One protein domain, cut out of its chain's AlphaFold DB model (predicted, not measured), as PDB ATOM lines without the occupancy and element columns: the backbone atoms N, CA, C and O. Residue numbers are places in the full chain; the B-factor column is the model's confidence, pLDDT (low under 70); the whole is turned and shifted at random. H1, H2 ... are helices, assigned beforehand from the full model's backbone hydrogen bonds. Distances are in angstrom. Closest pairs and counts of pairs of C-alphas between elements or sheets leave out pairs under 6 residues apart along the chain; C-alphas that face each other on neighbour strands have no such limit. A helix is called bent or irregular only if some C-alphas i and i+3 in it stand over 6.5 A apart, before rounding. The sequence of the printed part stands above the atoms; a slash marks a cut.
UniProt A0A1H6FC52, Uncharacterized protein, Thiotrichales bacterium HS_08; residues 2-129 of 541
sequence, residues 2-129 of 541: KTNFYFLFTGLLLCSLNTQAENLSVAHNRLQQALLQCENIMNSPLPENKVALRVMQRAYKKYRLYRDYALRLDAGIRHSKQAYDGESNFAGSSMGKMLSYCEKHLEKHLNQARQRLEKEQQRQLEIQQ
ATOM      1  N   LYS A   2      81.343  12.644  71.543       63.59
ATOM      2  CA  LYS A   2      80.452  13.805  71.270       63.59
ATOM      3  C   LYS A   2      80.203  14.113  69.778       63.59
ATOM      4  O   LYS A   2      79.080  14.434  69.424       63.59
ATOM      5  N   THR A   3      81.204  13.968  68.907       67.00
ATOM      6  CA  THR A   3      81.050  14.162  67.452       67.00
ATOM      7  C   THR A   3      80.161  13.102  66.794       67.00
ATOM      8  O   THR A   3      79.271  13.457  66.034       67.00
ATOM      9  N   ASN A   4      80.337  11.816  67.121       69.12
ATOM     10  CA  ASN A   4      79.531  10.728  66.544       69.12
ATOM     11  C   ASN A   4      78.050  10.834  66.942       69.12
ATOM     12  O   ASN A   4      77.186  10.495  66.145       69.12
ATOM     13  N   PHE A   5      77.757  11.341  68.144       77.88
ATOM     14  CA  PHE A   5      76.378  11.547  68.594       77.88
ATOM     15  C   PHE A   5      75.653  12.617  67.764       77.88
ATOM     16  O   PHE A   5      74.473  12.472  67.471       77.88
ATOM     17  N   TYR A   6      76.372  13.659  67.328       79.19
ATOM     18  CA  TYR A   6      75.810  14.692  66.457       79.19
ATOM     19  C   TYR A   6      75.470  14.129  65.071       79.19
ATOM     20  O   TYR A   6      74.375  14.374  64.583       79.19
ATOM     21  N   PHE A   7      76.362  13.320  64.482       78.56
ATOM     22  CA  PHE A   7      76.111  12.662  63.192       78.56
ATOM     23  C   PHE A   7      74.932  11.682  63.237       78.56
ATOM     24  O   PHE A   7      74.120  11.687  62.315       78.56
ATOM     25  N   LEU A   8      74.800  10.890  64.309       78.56
ATOM     26  CA  LEU A   8      73.647   9.999  64.500       78.56
ATOM     27  C   LEU A   8      72.337  10.785  64.635       78.56
ATOM     28  O   LEU A   8      71.359  10.451  63.974       78.56
ATOM     29  N   PHE A   9      72.327  11.864  65.426       82.38
ATOM     30  CA  PHE A   9      71.129  12.687  65.602       82.38
ATOM     31  C   PHE A   9      70.727  13.413  64.309       82.38
ATOM     32  O   PHE A   9      69.555  13.406  63.948       82.38
ATOM     33  N   THR A  10      71.682  13.977  63.557       80.56
ATOM     34  CA  THR A  10      71.384  14.575  62.242       80.56
ATOM     35  C   THR A  10      70.966  13.537  61.203       80.56
ATOM     36  O   THR A  10      70.141  13.849  60.353       80.56
ATOM     37  N   GLY A  11      71.506  12.313  61.270       82.31
ATOM     38  CA  GLY A  11      71.118  11.212  60.387       82.31
ATOM     39  C   GLY A  11      69.667  10.790  60.608       82.31
ATOM     40  O   GLY A  11      68.897  10.765  59.654       82.31
ATOM     41  N   LEU A  12      69.273  10.561  61.866       81.50
ATOM     42  CA  LEU A  12      67.884  10.275  62.246       81.50
ATOM     43  C   LEU A  12      66.923  11.379  61.785       81.50
ATOM     44  O   LEU A  12      65.917  11.085  61.151       81.50
ATOM     45  N   LEU A  13      67.264  12.645  62.039       79.75
ATOM     46  CA  LEU A  13      66.399  13.781  61.705       79.75
ATOM     47  C   LEU A  13      66.234  13.962  60.183       79.75
ATOM     48  O   LEU A  13      65.137  14.259  59.721       79.75
ATOM     49  N   LEU A  14      67.285  13.719  59.391       80.75
ATOM     50  CA  LEU A  14      67.186  13.688  57.925       80.75
ATOM     51  C   LEU A  14      66.374  12.486  57.421       80.75
ATOM     52  O   LEU A  14      65.599  12.637  56.480       80.75
ATOM     53  N   CYS A  15      66.504  11.321  58.061       79.81
ATOM     54  CA  CYS A  15      65.734  10.129  57.706       79.81
ATOM     55  C   CYS A  15      64.227  10.347  57.935       79.81
ATOM     56  O   CYS A  15      63.431  10.044  57.051       79.81
ATOM     57  N   SER A  16      63.843  10.956  59.065       78.94
ATOM     58  CA  SER A  16      62.447  11.317  59.365       78.94
ATOM     59  C   SER A  16      61.870  12.392  58.435       78.94
ATOM     60  O   SER A  16      60.664  12.416  58.212       78.94
ATOM     61  N   LEU A  17      62.701  13.291  57.896       81.19
ATOM     62  CA  LEU A  17      62.251  14.293  56.922       81.19
ATOM     63  C   LEU A  17      62.034  13.688  55.528       81.19
ATOM     64  O   LEU A  17      61.117  14.110  54.825       81.19
ATOM     65  N   ASN A  18      62.841  12.699  55.131       83.19
ATOM     66  CA  ASN A  18      62.674  12.039  53.837       83.19
ATOM     67  C   ASN A  18      61.410  11.163  53.805       83.19
ATOM     68  O   ASN A  18      60.621  11.275  52.870       83.19
ATOM     69  N   THR A  19      61.146  10.390  54.867       85.25
ATOM     70  CA  THR A  19      59.912   9.589  54.965       85.25
ATOM     71  C   THR A  19      58.647  10.452  55.017       85.25
ATOM     72  O   THR A  19      57.627  10.070  54.452       85.25
ATOM     73  N   GLN A  20      58.695  11.651  55.613       86.25
ATOM     74  CA  GLN A  20      57.577  12.605  55.539       86.25
ATOM     75  C   GLN A  20      57.299  13.090  54.107       86.25
ATOM     76  O   GLN A  20      56.135  13.217  53.726       86.25
ATOM     77  N   ALA A  21      58.337  13.349  53.305       87.62
ATOM     78  CA  ALA A  21      58.170  13.785  51.917       87.62
ATOM     79  C   ALA A  21      57.602  12.670  51.019       87.62
ATOM     80  O   ALA A  21      56.730  12.931  50.189       87.62
ATOM     81  N   GLU A  22      58.053  11.429  51.217       91.00
ATOM     82  CA  GLU A  22      57.536  10.248  50.515       91.00
ATOM     83  C   GLU A  22      56.065   9.986  50.879       91.00
ATOM     84  O   GLU A  22      55.218   9.911  49.986       91.00
ATOM     85  N   ASN A  23      55.725   9.981  52.175       91.69
ATOM     86  CA  ASN A  23      54.347   9.806  52.646       91.69
ATOM     87  C   ASN A  23      53.390  10.878  52.097       91.69
ATOM     88  O   ASN A  23      52.267  10.548  51.716       91.69
ATOM     89  N   LEU A  24      53.823  12.142  51.999       93.88
ATOM     90  CA  LEU A  24      53.007  13.233  51.449       93.88
ATOM     91  C   LEU A  24      52.673  13.035  49.958       93.88
ATOM     92  O   LEU A  24      51.571  13.383  49.521       93.88
ATOM     93  N   SER A  25      53.609  12.473  49.187       94.31
ATOM     94  CA  SER A  25      53.409  12.133  47.771       94.31
ATOM     95  C   SER A  25      52.433  10.961  47.613       94.31
ATOM     96  O   SER A  25      51.479  11.039  46.836       94.31
ATOM     97  N   VAL A  26      52.602   9.905  48.420       95.56
ATOM     98  CA  VAL A  26      51.686   8.751  48.433       95.56
ATOM     99  C   VAL A  26      50.273   9.173  48.860       95.56
ATOM    100  O   VAL A  26      49.301   8.773  48.220       95.56
ATOM    101  N   ALA A  27      50.146  10.036  49.876       96.25
ATOM    102  CA  ALA A  27      48.865  10.588  50.315       96.25
ATOM    103  C   ALA A  27      48.152  11.373  49.199       96.25
ATOM    104  O   ALA A  27      46.957  11.170  48.985       96.25
ATOM    105  N   HIS A  28      48.872  12.218  48.447       95.69
ATOM    106  CA  HIS A  28      48.294  12.948  47.311       95.69
ATOM    107  C   HIS A  28      47.825  12.017  46.194       95.69
ATOM    108  O   HIS A  28      46.679  12.143  45.760       95.69
ATOM    109  N   ASN A  29      48.639  11.041  45.789       96.19
ATOM    110  CA  ASN A  29      48.257  10.089  44.740       96.19
ATOM    111  C   ASN A  29      47.026   9.255  45.142       96.19
ATOM    112  O   ASN A  29      46.119   9.050  44.334       96.19
ATOM    113  N   ARG A  30      46.949   8.809  46.403       97.31
ATOM    114  CA  ARG A  30      45.796   8.050  46.919       97.31
ATOM    115  C   ARG A  30      44.542   8.915  47.064       97.31
ATOM    116  O   ARG A  30      43.459   8.459  46.705       97.31
ATOM    117  N   LEU A  31      44.667  10.174  47.494       97.25
ATOM    118  CA  LEU A  31      43.527  11.094  47.491       97.25
ATOM    119  C   LEU A  31      43.041  11.366  46.063       97.25
ATOM    120  O   LEU A  31      41.839  11.344  45.829       97.25
ATOM    121  N   GLN A  32      43.943  11.573  45.105       96.56
ATOM    122  CA  GLN A  32      43.595  11.782  43.698       96.56
ATOM    123  C   GLN A  32      42.827  10.581  43.118       96.56
ATOM    124  O   GLN A  32      41.779  10.776  42.504       96.56
ATOM    125  N   GLN A  33      43.260   9.347  43.412       96.94
ATOM    126  CA  GLN A  33      42.507   8.127  43.080       96.94
ATOM    127  C   GLN A  33      41.111   8.104  43.725       96.94
ATOM    128  O   GLN A  33      40.141   7.743  43.061       96.94
ATOM    129  N   ALA A  34      40.975   8.520  44.989       97.75
ATOM    130  CA  ALA A  34      39.668   8.631  45.638       97.75
ATOM    131  C   ALA A  34      38.768   9.665  44.931       97.75
ATOM    132  O   ALA A  34      37.616   9.373  44.609       97.75
ATOM    133  N   LEU A  35      39.282  10.865  44.651       97.06
ATOM    134  CA  LEU A  35      38.510  11.924  43.995       97.06
ATOM    135  C   LEU A  35      38.040  11.509  42.592       97.06
ATOM    136  O   LEU A  35      36.889  11.783  42.257       97.06
ATOM    137  N   LEU A  36      38.857  10.757  41.846       96.12
ATOM    138  CA  LEU A  36      38.475  10.181  40.552       96.12
ATOM    139  C   LEU A  36      37.343   9.145  40.680       96.12
ATOM    140  O   LEU A  36      36.395   9.170  39.900       96.12
ATOM    141  N   GLN A  37      37.376   8.274  41.695       96.56
ATOM    142  CA  GLN A  37      36.266   7.343  41.962       96.56
ATOM    143  C   GLN A  37      34.967   8.090  42.311       96.56
ATOM    144  O   GLN A  37      33.901   7.752  41.799       96.56
ATOM    145  N   CYS A  38      35.048   9.140  43.133       97.50
ATOM    146  CA  CYS A  38      33.904  10.005  43.431       97.50
ATOM    147  C   CYS A  38      33.347  10.691  42.171       97.50
ATOM    148  O   CYS A  38      32.134  10.709  41.974       97.50
ATOM    149  N   GLU A  39      34.216  11.239  41.320       96.06
ATOM    150  CA  GLU A  39      33.851  11.872  40.050       96.06
ATOM    151  C   GLU A  39      33.137  10.890  39.114       96.06
ATOM    152  O   GLU A  39      32.053  11.201  38.621       96.06
ATOM    153  N   ASN A  40      33.676   9.678  38.952       95.69
ATOM    154  CA  ASN A  40      33.069   8.626  38.135       95.69
ATOM    155  C   ASN A  40      31.670   8.242  38.644       95.69
ATOM    156  O   ASN A  40      30.732   8.165  37.852       95.69
ATOM    157  N   ILE A  41      31.495   8.066  39.959       96.81
ATOM    158  CA  ILE A  41      30.183   7.755  40.552       96.81
ATOM    159  C   ILE A  41      29.200   8.921  40.364       96.81
ATOM    160  O   ILE A  41      28.060   8.696  39.977       96.81
ATOM    161  N   MET A  42      29.625  10.163  40.617       96.06
ATOM    162  CA  MET A  42      28.762  11.352  40.527       96.06
ATOM    163  C   MET A  42      28.367  11.722  39.089       96.06
ATOM    164  O   MET A  42      27.332  12.362  38.896       96.06
ATOM    165  N   ASN A  43      29.183  11.348  38.100       95.44
ATOM    166  CA  ASN A  43      28.895  11.528  36.674       95.44
ATOM    167  C   ASN A  43      28.127  10.340  36.064       95.44
ATOM    168  O   ASN A  43      27.580  10.473  34.969       95.44
ATOM    169  N   SER A  44      28.076   9.191  36.747       95.75
ATOM    170  CA  SER A  44      27.314   8.025  36.292       95.75
ATOM    171  C   SER A  44      25.802   8.288  36.362       95.75
ATOM    172  O   SER A  44      25.331   8.959  37.286       95.75
ATOM    173  N   PRO A  45      24.998   7.755  35.425       97.12
ATOM    174  CA  PRO A  45      23.548   7.766  35.571       97.12
ATOM    175  C   PRO A  45      23.128   6.944  36.800       97.12
ATOM    176  O   PRO A  45      23.774   5.959  37.159       97.12
ATOM    177  N   LEU A  46      22.012   7.324  37.436       97.12
ATOM    178  CA  LEU A  46      21.444   6.534  38.533       97.12
ATOM    179  C   LEU A  46      21.113   5.119  38.026       97.12
ATOM    180  O   LEU A  46      20.378   5.020  37.039       97.12
ATOM    181  N   PRO A  47      21.576   4.048  38.697       96.56
ATOM    182  CA  PRO A  47      21.431   2.680  38.219       96.56
ATOM    183  C   PRO A  47      19.962   2.287  38.055       96.56
ATOM    184  O   PRO A  47      19.089   2.714  38.816       96.56
ATOM    185  N   GLU A  48      19.701   1.461  37.043       95.69
ATOM    186  CA  GLU A  48      18.346   1.026  36.676       95.69
ATOM    187  C   GLU A  48      18.055  -0.421  37.105       95.69
ATOM    188  O   GLU A  48      16.903  -0.842  37.126       95.69
ATOM    189  N   ASN A  49      19.091  -1.168  37.505       95.75
ATOM    190  CA  ASN A  49      19.018  -2.560  37.943       95.75
ATOM    191  C   ASN A  49      19.924  -2.816  39.173       95.75
ATOM    192  O   ASN A  49      20.704  -1.952  39.587       95.75
ATOM    193  N   LYS A  50      19.813  -4.013  39.773       94.44
ATOM    194  CA  LYS A  50      20.622  -4.421  40.941       94.44
ATOM    195  C   LYS A  50      22.123  -4.509  40.622       94.44
ATOM    196  O   LYS A  50      22.929  -4.154  41.475       94.44
ATOM    197  N   VAL A  51      22.504  -4.943  39.418       94.69
ATOM    198  CA  VAL A  51      23.909  -5.103  38.987       94.69
ATOM    199  C   VAL A  51      24.642  -3.757  39.012       94.69
ATOM    200  O   VAL A  51      25.625  -3.593  39.729       94.69
ATOM    201  N   ALA A  52      24.096  -2.743  38.340       95.75
ATOM    202  CA  ALA A  52      24.670  -1.402  38.294       95.75
ATOM    203  C   ALA A  52      24.728  -0.732  39.683       95.75
ATOM    204  O   ALA A  52      25.660   0.022  39.970       95.75
ATOM    205  N   LEU A  53      23.778  -1.038  40.580       97.12
ATOM    206  CA  LEU A  53      23.852  -0.600  41.977       97.12
ATOM    207  C   LEU A  53      25.009  -1.287  42.730       97.12
ATOM    208  O   LEU A  53      25.758  -0.586  43.412       97.12
ATOM    209  N   ARG A  54      25.216  -2.604  42.556       95.38
ATOM    210  CA  ARG A  54      26.370  -3.337  43.120       95.38
ATOM    211  C   ARG A  54      27.701  -2.744  42.635       95.38
ATOM    212  O   ARG A  54      28.578  -2.476  43.457       95.38
ATOM    213  N   VAL A  55      27.829  -2.440  41.341       96.12
ATOM    214  CA  VAL A  55      29.015  -1.770  40.765       96.12
ATOM    215  C   VAL A  55      29.242  -0.391  41.403       96.12
ATOM    216  O   VAL A  55      30.346  -0.098  41.871       96.12
ATOM    217  N   MET A  56      28.195   0.433  41.525       96.56
ATOM    218  CA  MET A  56      28.279   1.742  42.190       96.56
ATOM    219  C   MET A  56      28.664   1.621  43.680       96.56
ATOM    220  O   MET A  56      29.441   2.434  44.188       96.56
ATOM    221  N   GLN A  57      28.186   0.588  44.384       96.88
ATOM    222  CA  GLN A  57      28.578   0.293  45.769       96.88
ATOM    223  C   GLN A  57      30.044  -0.153  45.881       96.88
ATOM    224  O   GLN A  57      30.744   0.326  46.776       96.88
ATOM    225  N   ARG A  58      30.536  -1.012  44.973       96.38
ATOM    226  CA  ARG A  58      31.957  -1.412  44.897       96.38
ATOM    227  C   ARG A  58      32.856  -0.186  44.670       96.38
ATOM    228  O   ARG A  58      33.829   0.004  45.403       96.38
ATOM    229  N   ALA A  59      32.488   0.709  43.749       96.50
ATOM    230  CA  ALA A  59      33.196   1.975  43.530       96.50
ATOM    231  C   ALA A  59      33.173   2.889  44.776       96.50
ATOM    232  O   ALA A  59      34.197   3.471  45.144       96.50
ATOM    233  N   TYR A  60      32.041   2.971  45.488       97.56
ATOM    234  CA  TYR A  60      31.932   3.724  46.744       97.56
ATOM    235  C   TYR A  60      32.813   3.148  47.871       97.56
ATOM    236  O   TYR A  60      33.451   3.915  48.600       97.56
ATOM    237  N   LYS A  61      32.907   1.811  47.989       97.31
ATOM    238  CA  LYS A  61      33.857   1.139  48.898       97.31
ATOM    239  C   LYS A  61      35.308   1.515  48.537       97.31
ATOM    240  O   LYS A  61      36.032   1.992  49.413       97.31
ATOM    241  N   LYS A  62      35.702   1.426  47.253       97.00
ATOM    242  CA  LYS A  62      37.042   1.842  46.766       97.00
ATOM    243  C   LYS A  62      37.338   3.328  47.060       97.00
ATOM    244  O   LYS A  62      38.420   3.643  47.556       97.00
ATOM    245  N   TYR A  63      36.374   4.235  46.858       97.81
ATOM    246  CA  TYR A  63      36.490   5.653  47.249       97.81
ATOM    247  C   TYR A  63      36.812   5.826  48.741       97.81
ATOM    248  O   TYR A  63      37.760   6.537  49.083       97.81
ATOM    249  N   ARG A  64      36.036   5.182  49.629       97.81
ATOM    250  CA  ARG A  64      36.248   5.280  51.083       97.81
ATOM    251  C   ARG A  64      37.631   4.775  51.482       97.81
ATOM    252  O   ARG A  64      38.322   5.474  52.216       97.81
ATOM    253  N   LEU A  65      38.049   3.621  50.957       97.06
ATOM    254  CA  LEU A  65      39.350   3.019  51.251       97.06
ATOM    255  C   LEU A  65      40.504   3.958  50.868       97.06
ATOM    256  O   LEU A  65      41.344   4.276  51.711       97.06
ATOM    257  N   TYR A  66      40.517   4.477  49.635       97.81
ATOM    258  CA  TYR A  66      41.568   5.396  49.180       97.81
ATOM    259  C   TYR A  66      41.567   6.735  49.932       97.81
ATOM    260  O   TYR A  66      42.636   7.244  50.279       97.81
ATOM    261  N   ARG A  67      40.382   7.283  50.240       97.75
ATOM    262  CA  ARG A  67      40.231   8.494  51.061       97.75
ATOM    263  C   ARG A  67      40.806   8.284  52.461       97.75
ATOM    264  O   ARG A  67      41.612   9.090  52.920       97.75
ATOM    265  N   ASP A  68      40.386   7.220  53.139       97.69
ATOM    266  CA  ASP A  68      40.739   6.974  54.537       97.69
ATOM    267  C   ASP A  68      42.227   6.619  54.667       97.69
ATOM    268  O   ASP A  68      42.886   7.096  55.589       97.69
ATOM    269  N   TYR A  69      42.796   5.894  53.699       97.31
ATOM    270  CA  TYR A  69      44.240   5.659  53.608       97.31
ATOM    271  C   TYR A  69      45.035   6.967  53.423       97.31
ATOM    272  O   TYR A  69      45.994   7.216  54.156       97.31
ATOM    273  N   ALA A  70      44.615   7.849  52.506       97.44
ATOM    274  CA  ALA A  70      45.269   9.144  52.302       97.44
ATOM    275  C   ALA A  70      45.209  10.043  53.553       97.44
ATOM    276  O   ALA A  70      46.211  10.656  53.921       97.44
ATOM    277  N   LEU A  71      44.061  10.076  54.244       96.44
ATOM    278  CA  LEU A  71      43.876  10.846  55.482       96.44
ATOM    279  C   LEU A  71      44.673  10.284  56.674       96.44
ATOM    280  O   LEU A  71      45.052  11.060  57.551       96.44
ATOM    281  N   ARG A  72      44.953   8.970  56.714       97.19
ATOM    282  CA  ARG A  72      45.868   8.368  57.707       97.19
ATOM    283  C   ARG A  72      47.325   8.776  57.468       97.19
ATOM    284  O   ARG A  72      48.047   8.984  58.439       97.19
ATOM    285  N   LEU A  73      47.755   8.888  56.207       95.56
ATOM    286  CA  LEU A  73      49.119   9.304  55.852       95.56
ATOM    287  C   LEU A  73      49.365  10.803  56.085       95.56
ATOM    288  O   LEU A  73      50.419  11.170  56.606       95.56
ATOM    289  N   ASP A  74      48.408  11.662  55.723       96.75
ATOM    290  CA  ASP A  74      48.440  13.097  56.027       96.75
ATOM    291  C   ASP A  74      47.026  13.663  56.237       96.75
ATOM    292  O   ASP A  74      46.318  13.996  55.290       96.75
ATOM    293  N   ALA A  75      46.630  13.871  57.494       96.88
ATOM    294  CA  ALA A  75      45.357  14.518  57.822       96.88
ATOM    295  C   ALA A  75      45.272  15.982  57.327       96.88
ATOM    296  O   ALA A  75      44.172  16.514  57.136       96.88
ATOM    297  N   GLY A  76      46.413  16.641  57.087       96.56
ATOM    298  CA  GLY A  76      46.493  17.994  56.535       96.56
ATOM    299  C   GLY A  76      45.980  18.100  55.097       96.56
ATOM    300  O   GLY A  76      45.526  19.176  54.685       96.56
ATOM    301  N   ILE A  77      45.946  16.988  54.353       95.69
ATOM    302  CA  ILE A  77      45.515  16.959  52.951       95.69
ATOM    303  C   ILE A  77      44.045  17.368  52.760       95.69
ATOM    304  O   ILE A  77      43.687  17.924  51.718       95.69
ATOM    305  N   ARG A  78      43.202  17.226  53.797       96.06
ATOM    306  CA  ARG A  78      41.816  17.741  53.824       96.06
ATOM    307  C   ARG A  78      41.742  19.259  53.587       96.06
ATOM    308  O   ARG A  78      40.714  19.767  53.141       96.06
ATOM    309  N   HIS A  79      42.831  19.986  53.831       95.94
ATOM    310  CA  HIS A  79      42.963  21.419  53.559       95.94
ATOM    311  C   HIS A  79      43.967  21.732  52.436       95.94
ATOM    312  O   HIS A  79      44.342  22.897  52.254       95.94
ATOM    313  N   SER A  80      44.388  20.722  51.661       94.88
ATOM    314  CA  SER A  80      45.311  20.905  50.540       94.88
ATOM    315  C   SER A  80      44.735  21.876  49.511       94.88
ATOM    316  O   SER A  80      43.587  21.760  49.063       94.88
ATOM    317  N   LYS A  81      45.571  22.850  49.140       96.25
ATOM    318  CA  LYS A  81      45.323  23.817  48.065       96.25
ATOM    319  C   LYS A  81      45.813  23.318  46.705       96.25
ATOM    320  O   LYS A  81      45.658  24.047  45.729       96.25
ATOM    321  N   GLN A  82      46.409  22.125  46.641       95.38
ATOM    322  CA  GLN A  82      46.806  21.516  45.378       95.38
ATOM    323  C   GLN A  82      45.573  21.356  44.487       95.38
ATOM    324  O   GLN A  82      44.506  20.948  44.956       95.38
ATOM    325  N   ALA A  83      45.715  21.750  43.224       95.44
ATOM    326  CA  ALA A  83      44.667  21.595  42.231       95.44
ATOM    327  C   ALA A  83      44.430  20.107  41.962       95.44
ATOM    328  O   ALA A  83      45.380  19.336  41.843       95.44
ATOM    329  N   TYR A  84      43.161  19.735  41.869       95.38
ATOM    330  CA  TYR A  84      42.732  18.475  41.292       95.38
ATOM    331  C   TYR A  84      42.794  18.567  39.759       95.38
ATOM    332  O   TYR A  84      42.456  19.607  39.183       95.38
ATOM    333  N   ASP A  85      43.261  17.496  39.127       92.88
ATOM    334  CA  ASP A  85      43.636  17.396  37.712       92.88
ATOM    335  C   ASP A  85      42.706  16.493  36.877       92.88
ATOM    336  O   ASP A  85      42.964  16.304  35.690       92.88
ATOM    337  N   GLY A  86      41.616  15.985  37.467       91.25
ATOM    338  CA  GLY A  86      40.560  15.262  36.749       91.25
ATOM    339  C   GLY A  86      39.817  16.120  35.716       91.25
ATOM    340  O   GLY A  86      39.902  17.350  35.717       91.25
ATOM    341  N   GLU A  87      39.083  15.458  34.820       87.69
ATOM    342  CA  GLU A  87      38.617  16.038  33.549       87.69
ATOM    343  C   GLU A  87      37.295  16.828  33.634       87.69
ATOM    344  O   GLU A  87      36.972  17.598  32.725       87.69
ATOM    345  N   SER A  88      36.511  16.667  34.703       82.75
ATOM    346  CA  SER A  88      35.198  17.318  34.850       82.75
ATOM    347  C   SER A  88      35.246  18.817  35.189       82.75
ATOM    348  O   SER A  88      36.285  19.452  35.354       82.75
ATOM    349  N   ASN A  89      34.054  19.379  35.424       85.06
ATOM    350  CA  ASN A  89      33.807  20.712  35.989       85.06
ATOM    351  C   ASN A  89      34.555  21.017  37.311       85.06
ATOM    352  O   ASN A  89      34.509  22.156  37.785       85.06
ATOM    353  N   PHE A  90      35.202  20.026  37.932       87.00
ATOM    354  CA  PHE A  90      36.024  20.196  39.129       87.00
ATOM    355  C   PHE A  90      37.516  20.419  38.839       87.00
ATOM    356  O   PHE A  90      38.242  20.762  39.777       87.00
ATOM    357  N   ALA A  91      37.964  20.315  37.582       89.44
ATOM    358  CA  ALA A  91      39.326  20.635  37.153       89.44
ATOM    359  C   ALA A  91      39.795  21.992  37.716       89.44
ATOM    360  O   ALA A  91      39.119  23.019  37.587       89.44
ATOM    361  N   GLY A  92      40.947  22.010  38.390       90.50
ATOM    362  CA  GLY A  92      41.487  23.220  39.021       90.50
ATOM    363  C   GLY A  92      40.839  23.628  40.354       90.50
ATOM    364  O   GLY A  92      41.313  24.575  40.990       90.50
ATOM    365  N   SER A  93      39.804  22.929  40.838       94.56
ATOM    366  CA  SER A  93      39.386  23.039  42.245       94.56
ATOM    367  C   SER A  93      40.458  22.446  43.158       94.56
ATOM    368  O   SER A  93      41.156  21.509  42.782       94.56
ATOM    369  N   SER A  94      40.595  22.957  44.383       96.69
ATOM    370  CA  SER A  94      41.529  22.362  45.339       96.69
ATOM    371  C   SER A  94      41.034  20.998  45.826       96.69
ATOM    372  O   SER A  94      39.837  20.836  46.086       96.69
ATOM    373  N   MET A  95      41.945  20.042  46.024       95.56
ATOM    374  CA  MET A  95      41.604  18.681  46.467       95.56
ATOM    375  C   MET A  95      40.736  18.668  47.735       95.56
ATOM    376  O   MET A  95      39.734  17.961  47.774       95.56
ATOM    377  N   GLY A  96      41.021  19.522  48.728       95.56
ATOM    378  CA  GLY A  96      40.191  19.626  49.939       95.56
ATOM    379  C   GLY A  96      38.746  20.094  49.690       95.56
ATOM    380  O   GLY A  96      37.823  19.676  50.389       95.56
ATOM    381  N   LYS A  97      38.513  20.922  48.659       96.19
ATOM    382  CA  LYS A  97      37.163  21.361  48.262       96.19
ATOM    383  C   LYS A  97      36.410  20.229  47.561       96.19
ATOM    384  O   LYS A  97      35.225  20.045  47.825       96.19
ATOM    385  N   MET A  98      37.096  19.478  46.696       96.06
ATOM    386  CA  MET A  98      36.517  18.322  46.009       96.06
ATOM    387  C   MET A  98      36.211  17.185  46.994       96.06
ATOM    388  O   MET A  98      35.109  16.650  46.975       96.06
ATOM    389  N   LEU A  99      37.107  16.909  47.948       97.19
ATOM    390  CA  LEU A  99      36.871  15.955  49.036       97.19
ATOM    391  C   LEU A  99      35.607  16.305  49.838       97.19
ATOM    392  O   LEU A  99      34.735  15.459  50.006       97.19
ATOM    393  N   SER A 100      35.466  17.564  50.266       97.19
ATOM    394  CA  SER A 100      34.271  18.021  50.993       97.19
ATOM    395  C   SER A 100      32.988  17.937  50.150       97.19
ATOM    396  O   SER A 100      31.912  17.664  50.687       97.19
ATOM    397  N   TYR A 101      33.080  18.133  48.829       96.81
ATOM    398  CA  TYR A 101      31.960  17.909  47.914       96.81
ATOM    399  C   TYR A 101      31.576  16.422  47.860       96.81
ATOM    400  O   TYR A 101      30.407  16.092  48.064       96.81
ATOM    401  N   CYS A 102      32.550  15.529  47.679       97.31
ATOM    402  CA  CYS A 102      32.352  14.079  47.671       97.31
ATOM    403  C   CYS A 102      31.738  13.566  48.982       97.31
ATOM    404  O   CYS A 102      30.696  12.916  48.950       97.31
ATOM    405  N   GLU A 103      32.313  13.923  50.135       97.00
ATOM    406  CA  GLU A 103      31.785  13.571  51.465       97.00
ATOM    407  C   GLU A 103      30.318  13.999  51.650       97.00
ATOM    408  O   GLU A 103      29.545  13.283  52.278       97.00
ATOM    409  N   LYS A 104      29.907  15.136  51.074       97.56
ATOM    410  CA  LYS A 104      28.543  15.672  51.204       97.56
ATOM    411  C   LYS A 104      27.533  15.093  50.204       97.56
ATOM    412  O   LYS A 104      26.342  15.032  50.510       97.56
ATOM    413  N   HIS A 105      27.966  14.769  48.988       97.38
ATOM    414  CA  HIS A 105      27.059  14.461  47.875       97.38
ATOM    415  C   HIS A 105      27.005  12.976  47.503       97.38
ATOM    416  O   HIS A 105      25.949  12.516  47.067       97.38
ATOM    417  N   LEU A 106      28.086  12.224  47.716       97.19
ATOM    418  CA  LEU A 106      28.223  10.857  47.214       97.19
ATOM    419  C   LEU A 106      27.283   9.867  47.920       97.19
ATOM    420  O   LEU A 106      26.574   9.108  47.266       97.19
ATOM    421  N   GLU A 107      27.188   9.942  49.249       96.62
ATOM    422  CA  GLU A 107      26.244   9.132  50.033       96.62
ATOM    423  C   GLU A 107      24.783   9.460  49.680       96.62
ATOM    424  O   GLU A 107      23.947   8.567  49.531       96.62
ATOM    425  N   LYS A 108      24.472  10.746  49.464       97.62
ATOM    426  CA  LYS A 108      23.142  11.167  49.009       97.62
ATOM    427  C   LYS A 108      22.813  10.583  47.633       97.62
ATOM    428  O   LYS A 108      21.682  10.147  47.435       97.62
ATOM    429  N   HIS A 109      23.771  10.567  46.707       97.06
ATOM    430  CA  HIS A 109      23.588   9.995  45.375       97.06
ATOM    431  C   HIS A 109      23.353   8.475  45.442       97.06
ATOM    432  O   HIS A 109      22.390   7.977  44.860       97.06
ATOM    433  N   LEU A 110      24.137   7.755  46.253       97.31
ATOM    434  CA  LEU A 110      23.960   6.316  46.480       97.31
ATOM    435  C   LEU A 110      22.600   5.981  47.124       97.31
ATOM    436  O   LEU A 110      21.939   5.019  46.736       97.31
ATOM    437  N   ASN A 111      22.130   6.796  48.070       97.25
ATOM    438  CA  ASN A 111      20.808   6.613  48.674       97.25
ATOM    439  C   ASN A 111      19.663   6.956  47.701       97.25
ATOM    440  O   ASN A 111      18.630   6.290  47.721       97.25
ATOM    441  N   GLN A 112      19.849   7.924  46.794       97.75
ATOM    442  CA  GLN A 112      18.907   8.174  45.691       97.75
ATOM    443  C   GLN A 112      18.849   6.997  44.703       97.75
ATOM    444  O   GLN A 112      17.762   6.655  44.232       97.75
ATOM    445  N   ALA A 113      19.986   6.355  44.424       97.62
ATOM    446  CA  ALA A 113      20.064   5.153  43.596       97.62
ATOM    447  C   ALA A 113      19.284   3.975  44.208       97.62
ATOM    448  O   ALA A 113      18.432   3.393  43.535       97.62
ATOM    449  N   ARG A 114      19.497   3.688  45.502       97.88
ATOM    450  CA  ARG A 114      18.743   2.665  46.258       97.88
ATOM    451  C   ARG A 114      17.234   2.914  46.209       97.88
ATOM    452  O   ARG A 114      16.493   2.062  45.730       97.88
ATOM    453  N   GLN A 115      16.794   4.120  46.580       98.00
ATOM    454  CA  GLN A 115      15.372   4.490  46.589       98.00
ATOM    455  C   GLN A 115      14.709   4.403  45.206       98.00
ATOM    456  O   GLN A 115      13.530   4.058  45.107       98.00
ATOM    457  N   ARG A 116      15.440   4.710  44.120       96.88
ATOM    458  CA  ARG A 116      14.938   4.534  42.746       96.88
ATOM    459  C   ARG A 116      14.660   3.057  42.458       96.88
ATOM    460  O   ARG A 116      13.592   2.740  41.935       96.88
ATOM    461  N   LEU A 117      15.600   2.184  42.812       97.31
ATOM    462  CA  LEU A 117      15.519   0.752  42.539       97.31
ATOM    463  C   LEU A 117      14.465   0.049  43.411       97.31
ATOM    464  O   LEU A 117      13.669  -0.723  42.884       97.31
ATOM    465  N   GLU A 118      14.392   0.372  44.705       97.00
ATOM    466  CA  GLU A 118      13.339  -0.094  45.627       97.00
ATOM    467  C   GLU A 118      11.940   0.280  45.113       97.00
ATOM    468  O   GLU A 118      11.034  -0.553  45.066       97.00
ATOM    469  N   LYS A 119      11.764   1.530  44.661       97.75
ATOM    470  CA  LYS A 119      10.489   2.008  44.113       97.75
ATOM    471  C   LYS A 119      10.082   1.270  42.836       97.75
ATOM    472  O   LYS A 119       8.894   1.010  42.648       97.75
ATOM    473  N   GLU A 120      11.029   0.952  41.955       96.81
ATOM    474  CA  GLU A 120      10.719   0.200  40.735       96.81
ATOM    475  C   GLU A 120      10.435  -1.278  41.050       96.81
ATOM    476  O   GLU A 120       9.456  -1.814  40.543       96.81
ATOM    477  N   GLN A 121      11.166  -1.911  41.978       96.38
ATOM    478  CA  GLN A 121      10.840  -3.262  42.468       96.38
ATOM    479  C   GLN A 121       9.426  -3.330  43.068       96.38
ATOM    480  O   GLN A 121       8.638  -4.202  42.695       96.38
ATOM    481  N   GLN A 122       9.059  -2.363  43.914       97.69
ATOM    482  CA  GLN A 122       7.708  -2.255  44.473       97.69
ATOM    483  C   GLN A 122       6.641  -2.104  43.375       97.69
ATOM    484  O   GLN A 122       5.570  -2.710  43.449       97.69
ATOM    485  N   ARG A 123       6.934  -1.333  42.321       97.25
ATOM    486  CA  ARG A 123       6.040  -1.164  41.168       97.25
ATOM    487  C   ARG A 123       5.861  -2.462  40.376       97.25
ATOM    488  O   ARG A 123       4.735  -2.755  39.974       97.25
ATOM    489  N   GLN A 124       6.925  -3.238  40.171       95.81
ATOM    490  CA  GLN A 124       6.841  -4.545  39.508       95.81
ATOM    491  C   GLN A 124       6.008  -5.534  40.339       95.81
ATOM    492  O   GLN A 124       5.095  -6.162  39.799       95.81
ATOM    493  N   LEU A 125       6.219  -5.582  41.661       97.12
ATOM    494  CA  LEU A 125       5.415  -6.398  42.578       97.12
ATOM    495  C   LEU A 125       3.925  -6.008  42.544       97.12
ATOM    496  O   LEU A 125       3.053  -6.873  42.469       97.12
ATOM    497  N   GLU A 126       3.604  -4.712  42.523       97.94
ATOM    498  CA  GLU A 126       2.220  -4.250  42.352       97.94
ATOM    499  C   GLU A 126       1.602  -4.660  41.006       97.94
ATOM    500  O   GLU A 126       0.403  -4.952  40.947       97.94
ATOM    501  N   ILE A 127       2.378  -4.647  39.918       97.12
ATOM    502  CA  ILE A 127       1.920  -5.085  38.591       97.12
ATOM    503  C   ILE A 127       1.648  -6.592  38.606       97.12
ATOM    504  O   ILE A 127       0.594  -7.015  38.123       97.12
ATOM    505  N   GLN A 128       2.533  -7.389  39.208       97.12
ATOM    506  CA  GLN A 128       2.340  -8.829  39.382       97.12
ATOM    507  C   GLN A 128       1.071  -9.126  40.196       97.12
ATOM    508  O   GLN A 128       0.178  -9.809  39.697       97.12
ATOM    509  N   GLN A 129       0.907  -8.519  41.375       97.88
ATOM    510  CA  GLN A 129      -0.294  -8.700  42.203       97.88
ATOM    511  C   GLN A 129      -1.590  -8.286  41.483       97.88
ATOM    512  O   GLN A 129      -2.647  -8.881  41.707       97.88
TER     513      GLN A 129
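Overview. This is residues 2 to 129 of the 541 residues of an uncharacterized protein of Thiotrichales bacterium HS_08 (UniProt A0A1H6FC52). This is a long rod of helices: H1 and H2 form a hairpin, and bent H4 packs along it. Residues 2 to 19 of H1 and 122 to 129 of H4 stick out at opposite ends. The printed part has 128 residues, with helices H1 to H4 in order and no named strand; it is all helix and extended, radius of gyration of the C-alphas 21.4 A, spanning 89 by 28 by 18 A.

Along the chain. H1, residues 2 to 43, runs 62.1 A from C-alpha 2 at (80.452, 13.805, 71.270). H2 is residues 50 to 73, 35.0 A; H3 is 75 to 79. H4, residues 95 to 129, was assigned as one helix by its hydrogen bonds but is bent: C-alphas 104 and 107 are 7.0 A apart. Its arms are H4a, 95 to 104, and H4b, 107 to 129, 32.9 A, ending at (-0.294, -8.700, 42.203).

Arrangement. H1, with residues 23 to 41 alone, touches H2, closest C-alphas Ala 27 and Ala 70, 4.4 A, at a shallow tilt of 21 degrees, opposite ways. H1, with 31 to 38 alone, touches H4a, closest C-alphas Cys 38 and Cys 102, 6.1 A. H4b, with 110 to 117 alone, touches residues 50 to 57 of H2. H3 touches H4a. Every O i to N i+4 pair is within hydrogen-bond range in H2, H4a and H4b, 37 of 38 in H1, and 0 of 1 in H3, with 1 of 2 O i to N i+3.

Size, cuts and confidence. The farthest C-alphas, Lys 2 and Gln 129, are 88.7 A apart. The printed part has no cut; the link H3 to H4 is long. Residues 2 to 4 have pLDDT under 70.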